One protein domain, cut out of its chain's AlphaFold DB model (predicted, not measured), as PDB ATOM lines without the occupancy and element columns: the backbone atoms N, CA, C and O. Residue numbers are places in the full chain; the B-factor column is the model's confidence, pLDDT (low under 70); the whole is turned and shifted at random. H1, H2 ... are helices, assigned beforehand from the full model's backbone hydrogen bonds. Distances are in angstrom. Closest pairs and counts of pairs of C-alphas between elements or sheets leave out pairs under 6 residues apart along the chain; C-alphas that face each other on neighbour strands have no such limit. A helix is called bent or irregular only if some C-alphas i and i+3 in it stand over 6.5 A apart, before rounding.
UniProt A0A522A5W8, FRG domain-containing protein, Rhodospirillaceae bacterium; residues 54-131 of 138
ATOM      1  N   THR A  54     233.057 206.488 201.479       52.34
ATOM      2  CA  THR A  54     233.115 207.655 202.354       52.34
ATOM      3  C   THR A  54     233.655 207.219 203.719       52.34
ATOM      4  O   THR A  54     233.564 206.052 204.107       52.34
ATOM      5  N   THR A  55     234.260 208.134 204.479       52.00
ATOM      6  CA  THR A  55     234.678 207.823 205.857       52.00
ATOM      7  C   THR A  55     233.487 207.363 206.703       52.00
ATOM      8  O   THR A  55     233.665 206.529 207.581       52.00
ATOM      9  N   LEU A  56     232.273 207.821 206.371       48.00
ATOM     10  CA  LEU A  56     231.027 207.357 206.969       48.00
ATOM     11  C   LEU A  56     230.742 205.883 206.637       48.00
ATOM     12  O   LEU A  56     230.473 205.125 207.559       48.00
ATOM     13  N   ASP A  57     230.908 205.454 205.380       51.31
ATOM     14  CA  ASP A  57     230.743 204.042 204.981       51.31
ATOM     15  C   ASP A  57     231.748 203.115 205.685       51.31
ATOM     16  O   ASP A  57     231.418 201.978 206.025       51.31
ATOM     17  N   ARG A  58     232.966 203.610 205.956       55.06
ATOM     18  CA  ARG A  58     233.968 202.891 206.766       55.06
ATOM     19  C   ARG A  58     233.578 202.802 208.243       55.06
ATOM     20  O   ARG A  58     233.901 201.809 208.886       55.06
ATOM     21  N   TRP A  59     232.911 203.827 208.774       46.88
ATOM     22  CA  TRP A  59     232.526 203.905 210.184       46.88
ATOM     23  C   TRP A  59     231.263 203.105 210.509       46.88
ATOM     24  O   TRP A  59     231.152 202.562 211.604       46.88
ATOM     25  N   THR A  60     230.301 203.015 209.587       53.19
ATOM     26  CA  THR A  60     228.983 202.464 209.926       53.19
ATOM     27  C   THR A  60     228.841 200.963 209.716       53.19
ATOM     28  O   THR A  60     227.911 200.412 210.300       53.19
ATOM     29  N   GLN A  61     229.689 200.286 208.918       53.97
ATOM     30  CA  GLN A  61     229.585 198.844 208.554       53.97
ATOM     31  C   GLN A  61     228.160 198.365 208.163       53.97
ATOM     32  O   GLN A  61     227.886 197.174 208.031       53.97
ATOM     33  N   LYS A  62     227.235 199.304 207.965       55.09
ATOM     34  CA  LYS A  62     225.802 199.150 207.755       55.09
ATOM     35  C   LYS A  62     225.421 200.179 206.709       55.09
ATOM     36  O   LYS A  62     225.841 201.335 206.790       55.09
ATOM     37  N   SER A  63     224.612 199.751 205.747       57.72
ATOM     38  CA  SER A  63     224.003 200.628 204.755       57.72
ATOM     39  C   SER A  63     223.129 201.663 205.468       57.72
ATOM     40  O   SER A  63     222.017 201.356 205.904       57.72
ATOM     41  N   VAL A  64     223.637 202.882 205.627       66.75
ATOM     42  CA  VAL A  64     222.841 204.012 206.112       66.75
ATOM     43  C   VAL A  64     221.909 204.425 204.979       66.75
ATOM     44  O   VAL A  64     222.341 204.558 203.833       66.75
ATOM     45  N   ARG A  65     220.616 204.617 205.266       74.94
ATOM     46  CA  ARG A  65     219.696 205.122 204.241       74.94
ATOM     47  C   ARG A  65     220.133 206.527 203.846       74.94
ATOM     48  O   ARG A  65     220.508 207.332 204.696       74.94
ATOM     49  N   PHE A  66     220.016 206.856 202.563       74.12
ATOM     50  CA  PHE A  66     220.363 208.189 202.071       74.12
ATOM     51  C   PHE A  66     219.616 209.311 202.821       74.12
ATOM     52  O   PHE A  66     220.185 210.362 203.106       74.12
ATOM     53  N   SER A  67     218.369 209.054 203.229       79.19
ATOM     54  CA  SER A  67     217.576 209.954 204.074       79.19
ATOM     55  C   SER A  67     218.239 210.248 205.422       79.19
ATOM     56  O   SER A  67     218.250 211.394 205.868       79.19
ATOM     57  N   ASP A  68     218.814 209.238 206.072       76.81
ATOM     58  CA  ASP A  68     219.482 209.400 207.365       76.81
ATOM     59  C   ASP A  68     220.777 210.195 207.202       76.81
ATOM     60  O   ASP A  68     221.054 211.098 207.993       76.81
ATOM     61  N   HIS A  69     221.515 209.930 206.121       76.19
ATOM     62  CA  HIS A  69     222.699 210.698 205.751       76.19
ATOM     63  C   HIS A  69     222.365 212.181 205.517       76.19
ATOM     64  O   HIS A  69     222.997 213.061 206.104       76.19
ATOM     65  N   PHE A  70     221.318 212.473 204.738       82.81
ATOM     66  CA  PHE A  70     220.864 213.844 204.492       82.81
ATOM     67  C   PHE A  70     220.438 214.563 205.777       82.81
ATOM     68  O   PHE A  70     220.787 215.726 205.984       82.81
ATOM     69  N   ARG A  71     219.768 213.856 206.695       82.62
ATOM     70  CA  ARG A  71     219.395 214.406 208.003       82.62
ATOM     71  C   ARG A  71     220.613 214.802 208.837       82.62
ATOM     72  O   ARG A  71     220.593 215.852 209.474       82.62
ATOM     73  N   VAL A  72     221.656 213.971 208.852       82.00
ATOM     74  CA  VAL A  72     222.906 214.267 209.574       82.00
ATOM     75  C   VAL A  72     223.605 215.483 208.970       82.00
ATOM     76  O   VAL A  72     224.002 216.377 209.715       82.00
ATOM     77  N   MET A  73     223.676 215.573 207.639       83.56
ATOM     78  CA  MET A  73     224.245 216.742 206.960       83.56
ATOM     79  C   MET A  73     223.514 218.036 207.334       83.56
ATOM     80  O   MET A  73     224.156 219.021 207.688       83.56
ATOM     81  N   LEU A  74     222.176 218.035 207.344       85.06
ATOM     82  CA  LEU A  74     221.397 219.219 207.723       85.06
ATOM     83  C   LEU A  74     221.626 219.662 209.175       85.06
ATOM     84  O   LEU A  74     221.606 220.859 209.447       85.06
ATOM     85  N   LYS A  75     221.881 218.729 210.104       84.69
ATOM     86  CA  LYS A  75     222.202 219.074 211.501       84.69
ATOM     87  C   LYS A  75     223.520 219.843 211.622       84.69
ATOM     88  O   LYS A  75     223.612 220.746 212.445       84.69
ATOM     89  N   ALA A  76     224.514 219.510 210.800       83.44
ATOM     90  CA  ALA A  76     225.808 220.191 210.793       83.44
ATOM     91  C   ALA A  76     225.762 221.566 210.097       83.44
ATOM     92  O   ALA A  76     226.676 222.370 210.270       83.44
ATOM     93  N   LYS A  77     224.708 221.861 209.321       85.81
ATOM     94  CA  LYS A  77     224.586 223.080 208.503       85.81
ATOM     95  C   LYS A  77     224.783 224.356 209.307       85.81
ATOM     96  O   LYS A  77     225.655 225.143 208.967       85.81
ATOM     97  N   SER A  78     224.019 224.548 210.379       84.12
ATOM     98  CA  SER A  78     224.055 225.790 211.165       84.12
ATOM     99  C   SER A  78     225.436 226.067 211.762       84.12
ATOM    100  O   SER A  78     225.909 227.203 211.736       84.12
ATOM    101  N   GLN A  79     226.101 225.022 212.256       83.00
ATOM    102  CA  GLN A  79     227.464 225.107 212.770       83.00
ATOM    103  C   GLN A  79     228.437 225.470 211.646       83.00
ATOM    104  O   GLN A  79     229.173 226.443 211.770       83.00
ATOM    105  N   VAL A  80     228.391 224.751 210.522       85.06
ATOM    106  CA  VAL A  80     229.258 225.012 209.364       85.06
ATOM    107  C   VAL A  80     229.072 226.433 208.822       85.06
ATOM    108  O   VAL A  80     230.058 227.116 208.557       85.06
ATOM    109  N   GLU A  81     227.837 226.920 208.703       88.56
ATOM    110  CA  GLU A  81     227.542 228.287 208.251       88.56
ATOM    111  C   GLU A  81     228.071 229.344 209.224       88.56
ATOM    112  O   GLU A  81     228.579 230.380 208.803       88.56
ATOM    113  N   THR A  82     228.011 229.059 210.525       85.38
ATOM    114  CA  THR A  82     228.551 229.944 211.563       85.38
ATOM    115  C   THR A  82     230.078 229.995 211.514       85.38
ATOM    116  O   THR A  82     230.652 231.077 211.564       85.38
ATOM    117  N   PHE A  83     230.741 228.844 211.376       82.06
ATOM    118  CA  PHE A  83     232.205 228.766 211.324       82.06
ATOM    119  C   PHE A  83     232.794 229.325 210.027       82.06
ATOM    120  O   PHE A  83     233.881 229.896 210.043       82.06
ATOM    121  N   THR A  84     232.102 229.158 208.898       84.75
ATOM    122  CA  THR A  84     232.607 229.593 207.585       84.75
ATOM    123  C   THR A  84     232.138 230.984 207.178       84.75
ATOM    124  O   THR A  84     232.710 231.567 206.260       84.75
ATOM    125  N   GLY A  85     231.064 231.496 207.786       84.06
ATOM    126  CA  GLY A  85     230.370 232.702 207.331       84.06
ATOM    127  C   GLY A  85     229.685 232.552 205.965       84.06
ATOM    128  O   GLY A  85     229.051 233.498 205.493       84.06
ATOM    129  N   HIS A  86     229.791 231.388 205.314       85.19
ATOM    130  CA  HIS A  86     229.121 231.099 204.054       85.19
ATOM    131  C   HIS A  86     227.736 230.522 204.330       85.19
ATOM    132  O   HIS A  86     227.567 229.742 205.262       85.19
ATOM    133  N   LYS A  87     226.740 230.897 203.524       88.38
ATOM    134  CA  LYS A  87     225.372 230.381 203.639       88.38
ATOM    135  C   LYS A  87     225.068 229.486 202.450       88.38
ATOM    136  O   LYS A  87     225.298 229.896 201.318       88.38
ATOM    137  N   TRP A  88     224.509 228.315 202.724       86.69
ATOM    138  CA  TRP A  88     223.998 227.394 201.715       86.69
ATOM    139  C   TRP A  88     222.475 227.353 201.784       86.69
ATOM    140  O   TRP A  88     221.881 227.185 202.859       86.69
ATOM    141  N   VAL A  89     221.828 227.465 200.627       88.50
ATOM    142  CA  VAL A  89     220.378 227.272 200.520       88.50
ATOM    143  C   VAL A  89     220.127 225.794 200.254       88.50
ATOM    144  O   VAL A  89     220.265 225.321 199.132       88.50
ATOM    145  N   LEU A  90     219.810 225.050 201.316       87.06
ATOM    146  CA  LEU A  90     219.548 223.611 201.248       87.06
ATOM    147  C   LEU A  90     218.049 223.336 201.396       87.06
ATOM    148  O   LEU A  90     217.406 224.000 202.215       87.06
ATOM    149  N   PRO A  91     217.499 222.338 200.684       84.62
ATOM    150  CA  PRO A  91     216.112 221.940 200.870       84.62
ATOM    151  C   PRO A  91     215.901 221.337 202.266       84.62
ATOM    152  O   PRO A  91     216.784 220.673 202.826       84.62
ATOM    153  N   GLY A  92     214.721 221.572 202.837       82.56
ATOM    154  CA  GLY A  92     214.387 221.100 204.180       82.56
ATOM    155  C   GLY A  92     214.252 219.576 204.250       82.56
ATOM    156  O   GLY A  92     213.899 218.919 203.272       82.56
ATOM    157  N   TYR A  93     214.478 218.992 205.433       81.25
ATOM    158  CA  TYR A  93     214.301 217.547 205.622       81.25
ATOM    159  C   TYR A  93     212.876 217.059 205.298       81.25
ATOM    160  O   TYR A  93     212.771 216.097 204.541       81.25
ATOM    161  N   PRO A  94     211.789 217.705 205.780       79.94
ATOM    162  CA  PRO A  94     210.429 217.239 205.495       79.94
ATOM    163  C   PRO A  94     210.112 217.207 203.995       79.94
ATOM    164  O   PRO A  94     209.485 216.272 203.510       79.94
ATOM    165  N   GLU A  95     210.616 218.187 203.242       77.06
ATOM    166  CA  GLU A  95     210.425 218.282 201.791       77.06
ATOM    167  C   GLU A  95     211.183 217.197 201.025       77.06
ATOM    168  O   GLU A  95     210.759 216.775 199.948       77.06
ATOM    169  N   MET A  96     212.340 216.781 201.541       80.38
ATOM    170  CA  MET A  96     213.203 215.797 200.895       80.38
ATOM    171  C   MET A  96     212.872 214.364 201.301       80.38
ATOM    172  O   MET A  96     213.148 213.438 200.544       80.38
ATOM    173  N   GLU A  97     212.244 214.165 202.458       81.88
ATOM    174  CA  GLU A  97     211.901 212.845 202.976       81.88
ATOM    175  C   GLU A  97     210.939 212.087 202.045       81.88
ATOM    176  O   GLU A  97     211.166 210.919 201.727       81.88
ATOM    177  N   GLU A  98     209.900 212.761 201.546       78.19
ATOM    178  CA  GLU A  98     208.965 212.186 200.571       78.19
ATOM    179  C   GLU A  98     209.662 211.842 199.248       78.19
ATOM    180  O   GLU A  98     209.417 210.787 198.660       78.19
ATOM    181  N   VAL A  99     210.604 212.682 198.826       80.44
ATOM    182  CA  VAL A  99     211.379 212.451 197.606       80.44
ATOM    183  C   VAL A  99     212.349 211.292 197.753       80.44
ATOM    184  O   VAL A  99     212.482 210.504 196.826       80.44
ATOM    185  N   PHE A 100     212.989 211.126 198.907       80.94
ATOM    186  CA  PHE A 100     213.866 209.978 199.139       80.94
ATOM    187  C   PHE A 100     213.100 208.658 199.245       80.94
ATOM    188  O   PHE A 100     213.674 207.606 198.970       80.94
ATOM    189  N   ARG A 101     211.814 208.696 199.615       79.81
ATOM    190  CA  ARG A 101     210.937 207.515 199.612       79.81
ATOM    191  C   ARG A 101     210.443 207.134 198.217       79.81
ATOM    192  O   ARG A 101     210.155 205.961 197.992       79.81
ATOM    193  N   ASN A 102     210.338 208.090 197.293       80.88
ATOM    194  CA  ASN A 102     209.797 207.871 195.954       80.88
ATOM    195  C   ASN A 102     210.879 208.035 194.873       80.88
ATOM    196  O   ASN A 102     211.268 209.146 194.517       80.88
ATOM    197  N   TYR A 103     211.314 206.914 194.292       71.25
ATOM    198  CA  TYR A 103     212.370 206.877 193.277       71.25
ATOM    199  C   TYR A 103     212.066 207.727 192.026       71.25
ATOM    200  O   TYR A 103     212.949 208.407 191.493       71.25
ATOM    201  N   ASP A 104     210.808 207.766 191.585       75.62
ATOM    202  CA  ASP A 104     210.397 208.582 190.437       75.62
ATOM    203  C   ASP A 104     210.429 210.078 190.767       75.62
ATOM    204  O   ASP A 104     210.767 210.910 189.926       75.62
ATOM    205  N   ALA A 105     210.098 210.451 192.005       75.38
ATOM    206  CA  ALA A 105     210.241 211.831 192.462       75.38
ATOM    207  C   ALA A 105     211.723 212.225 192.587       75.38
ATOM    208  O   ALA A 105     212.102 213.320 192.169       75.38
ATOM    209  N   PHE A 106     212.563 211.321 193.097       74.50
ATOM    210  CA  PHE A 106     214.004 211.528 193.234       74.50
ATOM    211  C   PHE A 106     214.688 211.755 191.883       74.50
ATOM    212  O   PHE A 106     215.403 212.743 191.710       74.50
ATOM    213  N   SER A 107     214.415 210.894 190.900       73.25
ATOM    214  CA  SER A 107     214.996 211.010 189.557       73.25
ATOM    215  C   SER A 107     214.572 212.291 188.822       73.25
ATOM    216  O   SER A 107     215.360 212.839 188.049       73.25
ATOM    217  N   ARG A 108     213.365 212.812 189.094       78.75
ATOM    218  CA  ARG A 108     212.849 214.058 188.500       78.75
ATOM    219  C   ARG A 108     213.359 215.337 189.166       78.75
ATOM    220  O   ARG A 108     213.455 216.353 188.485       78.75
ATOM    221  N   ARG A 109     213.699 215.317 190.461       73.81
ATOM    222  CA  ARG A 109     214.018 216.531 191.245       73.81
ATOM    223  C   ARG A 109     215.386 217.158 190.929       73.81
ATOM    224  O   ARG A 109     215.739 218.146 191.556       73.81
ATOM    225  N   GLN A 110     216.145 216.610 189.969       73.19
ATOM    226  CA  GLN A 110     217.511 217.053 189.632       73.19
ATOM    227  C   GLN A 110     218.396 217.211 190.879       73.19
ATOM    228  O   GLN A 110     219.171 218.152 191.005       73.19
ATOM    229  N   PHE A 111     218.244 216.289 191.830       73.19
ATOM    230  CA  PHE A 111     218.974 216.313 193.084       73.19
ATOM    231  C   PHE A 111     220.313 215.559 192.951       73.19
ATOM    232  O   PHE A 111     220.342 214.490 192.332       73.19
ATOM    233  N   PRO A 112     221.403 216.034 193.579       77.94
ATOM    234  CA  PRO A 112     221.512 217.309 194.288       77.94
ATOM    235  C   PRO A 112     221.592 218.497 193.319       77.94
ATOM    236  O   PRO A 112     222.239 218.403 192.276       77.94
ATOM    237  N   ASP A 113     220.974 219.619 193.693       83.00
ATOM    238  CA  ASP A 113     221.214 220.894 193.015       83.00
ATOM    239  C   ASP A 113     222.637 221.413 193.307       83.00
ATOM    240  O   ASP A 113     223.377 220.863 194.129       83.00
ATOM    241  N   GLN A 114     223.046 222.473 192.607       81.12
ATOM    242  CA  GLN A 114     224.405 223.013 192.698       81.12
ATOM    243  C   GLN A 114     224.776 223.469 194.120       81.12
ATOM    244  O   GLN A 114     225.901 223.230 194.567       81.12
ATOM    245  N   GLU A 115     223.843 224.098 194.837       83.62
ATOM    246  CA  GLU A 115     224.026 224.568 196.217       83.62
ATOM    247  C   GLU A 115     224.233 223.385 197.170       83.62
ATOM    248  O   GLU A 115     225.258 223.304 197.858       83.62
ATOM    249  N   THR A 116     223.325 222.408 197.123       85.12
ATOM    250  CA  THR A 116     223.368 221.178 197.923       85.12
ATOM    251  C   THR A 116     224.640 220.395 197.674       85.12
ATOM    252  O   THR A 116     225.304 219.932 198.603       85.12
ATOM    253  N   TYR A 117     225.018 220.274 196.410       84.00
ATOM    254  CA  TYR A 117     226.213 219.562 196.023       84.00
ATOM    255  C   TYR A 117     227.490 220.283 196.468       84.00
ATOM    256  O   TYR A 117     228.420 219.633 196.946       84.00
ATOM    257  N   SER A 118     227.533 221.619 196.400       84.56
ATOM    258  CA  SER A 118     228.663 222.395 196.926       84.56
ATOM    259  C   SER A 118     228.838 222.212 198.439       84.56
ATOM    260  O   SER A 118     229.967 222.085 198.915       84.56
ATOM    261  N   TYR A 119     227.732 222.102 199.185       86.19
ATOM    262  CA  TYR A 119     227.750 221.812 200.617       86.19
ATOM    263  C   TYR A 119     228.245 220.388 200.912       86.19
ATOM    264  O   TYR A 119     229.116 220.196 201.758       86.19
ATOM    265  N   MET A 120     227.770 219.382 200.166       83.62
ATOM    266  CA  MET A 120     228.263 218.000 200.280       83.62
ATOM    267  C   MET A 120     229.770 217.908 199.994       83.62
ATOM    268  O   MET A 120     230.503 217.211 200.697       83.62
ATOM    269  N   VAL A 121     230.247 218.639 198.980       82.00
ATOM    270  CA  VAL A 121     231.676 218.755 198.666       82.00
ATOM    271  C   VAL A 121     232.424 219.411 199.824       82.00
ATOM    272  O   VAL A 121     233.466 218.891 200.224       82.00
ATOM    273  N   TYR A 122     231.903 220.498 200.400       84.00
ATOM    274  CA  TYR A 122     232.506 221.146 201.566       84.00
ATOM    275  C   TYR A 122     232.653 220.169 202.740       84.00
ATOM    276  O   TYR A 122     233.759 220.010 203.263       84.00
ATOM    277  N   LEU A 123     231.573 219.460 203.095       79.81
ATOM    278  CA  LEU A 123     231.582 218.460 204.165       79.81
ATOM    279  C   LEU A 123     232.601 217.353 203.891       79.81
ATOM    280  O   LEU A 123     233.353 216.975 204.783       79.81
ATOM    281  N   ARG A 124     232.687 216.869 202.648       73.38
ATOM    282  CA  ARG A 124     233.660 215.838 202.273       73.38
ATOM    283  C   ARG A 124     235.109 216.295 202.435       73.38
ATOM    284  O   ARG A 124     235.946 215.458 202.730       73.38
ATOM    285  N   HIS A 125     235.414 217.569 202.212       72.94
ATOM    286  CA  HIS A 125     236.784 218.071 202.340       72.94
ATOM    287  C   HIS A 125     237.160 218.408 203.790       72.94
ATOM    288  O   HIS A 125     238.318 218.245 204.161       72.94
ATOM    289  N   HIS A 126     236.200 218.852 204.610       70.31
ATOM    290  CA  HIS A 126     236.488 219.401 205.942       70.31
ATOM    291  C   HIS A 126     236.084 218.474 207.095       70.31
ATOM    292  O   HIS A 126     236.780 218.413 208.103       70.31
ATOM    293  N   VAL A 127     235.003 217.703 206.956       58.78
ATOM    294  CA  VAL A 127     234.504 216.814 208.025       58.78
ATOM    295  C   VAL A 127     235.241 215.471 208.041       58.78
ATOM    296  O   VAL A 127     235.181 214.736 209.019       58.78
ATOM    297  N   THR A 128     236.027 215.151 207.007       48.50
ATOM    298  CA  THR A 128     236.876 213.946 206.993       48.50
ATOM    299  C   THR A 128     238.222 214.119 207.704       48.50
ATOM    300  O   THR A 128     238.981 213.155 207.751       48.50
ATOM    301  N   CYS A 129     238.533 215.306 208.241       36.31
ATOM    302  CA  CYS A 129     239.795 215.607 208.928       36.31
ATOM    303  C   CYS A 129     239.573 216.190 210.339       36.31
ATOM    304  O   CYS A 129     240.228 217.150 210.733       36.31
ATOM    305  N   SER A 130     238.631 215.639 211.111       32.31
ATOM    306  CA  SER A 130     238.548 215.913 212.551       32.31
ATOM    307  C   SER A 130     238.528 214.589 213.332       32.31
ATOM    308  O   SER A 130     237.590 213.809 213.158       32.31
ATOM    309  N   PRO A 131     239.561 214.287 214.141       39.78
ATOM    310  CA  PRO A 131     239.704 213.011 214.850       39.78
ATOM    311  C   PRO A 131     238.849 212.872 216.128       39.78
ATOM    312  O   PRO A 131     238.938 211.852 216.801       39.78
TER     313      PRO A 131
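AT A GLANCE: This is residues 54 to 131 of the 138 residues of the protein "FRG domain-containing protein" of Rhodospirillaceae bacterium (UniProt A0A522A5W8). Two long helices, H2 and H5, cross loosely as an X; H3 folds back on the first part of H2, short H4 makes a corner with it, and residues 57 to 63, partly in H1, stick out. The printed part has 78 residues with five named helices, H1 to H5 in order, and no named strand: all helix. It is compact, with a radius of gyration of the C-alphas of 13.1 A, and spans 37 by 32 by 18 A.

IN THESE COORDINATES: H2, residues 66 to 84, is 25.3 A long from C-alpha 66 at (220.363, 208.189, 202.071); it has a kink of 41 degrees near residue 78 and is only just irregular, C-alphas 75 and 78 being 7.0 A apart. H5, residues 114 to 129, is 23.6 A long, ending at (239.795, 215.607, 208.928). H3 is residues 93 to 101, H4 103 to 108, H1 55 to 60.

HOW THE PARTS SIT: H2, with residues 66 to 74 alone, touches H3 in a helical hairpin, a shallow tilt of 30 degrees, opposite ways; the closest C-alphas, of Ser 67 and Phe 100, are 6.2 A apart. H2 and H5 are close but not clearly touching, about perpendicular at 80 degrees, the C-alphas of Met 73 and Met 120 closest at 7.9 A. H3 and H4 only just touch, only at the corner, with 3 pairs of C-alphas within 8 A, the closest Val 99 and Phe 106 at 5.2 A. H1 is close to but not clearly touching H5, the C-alphas of Thr 55 and Thr 128 closest at 6.6 A. Every O i to N i+4 pair is within hydrogen-bond range in H1 and H4, against 13 of 15 in H2, 3 of 5 in H3 and 10 of 12 in H5.

THE WHOLE: The C-alphas farthest apart, of Asp 104 and Pro 131, are 38.4 A apart. The printed part has no cut and no long link. The model's pLDDT is under 70 at residues 54 to 64 and 127 to 131.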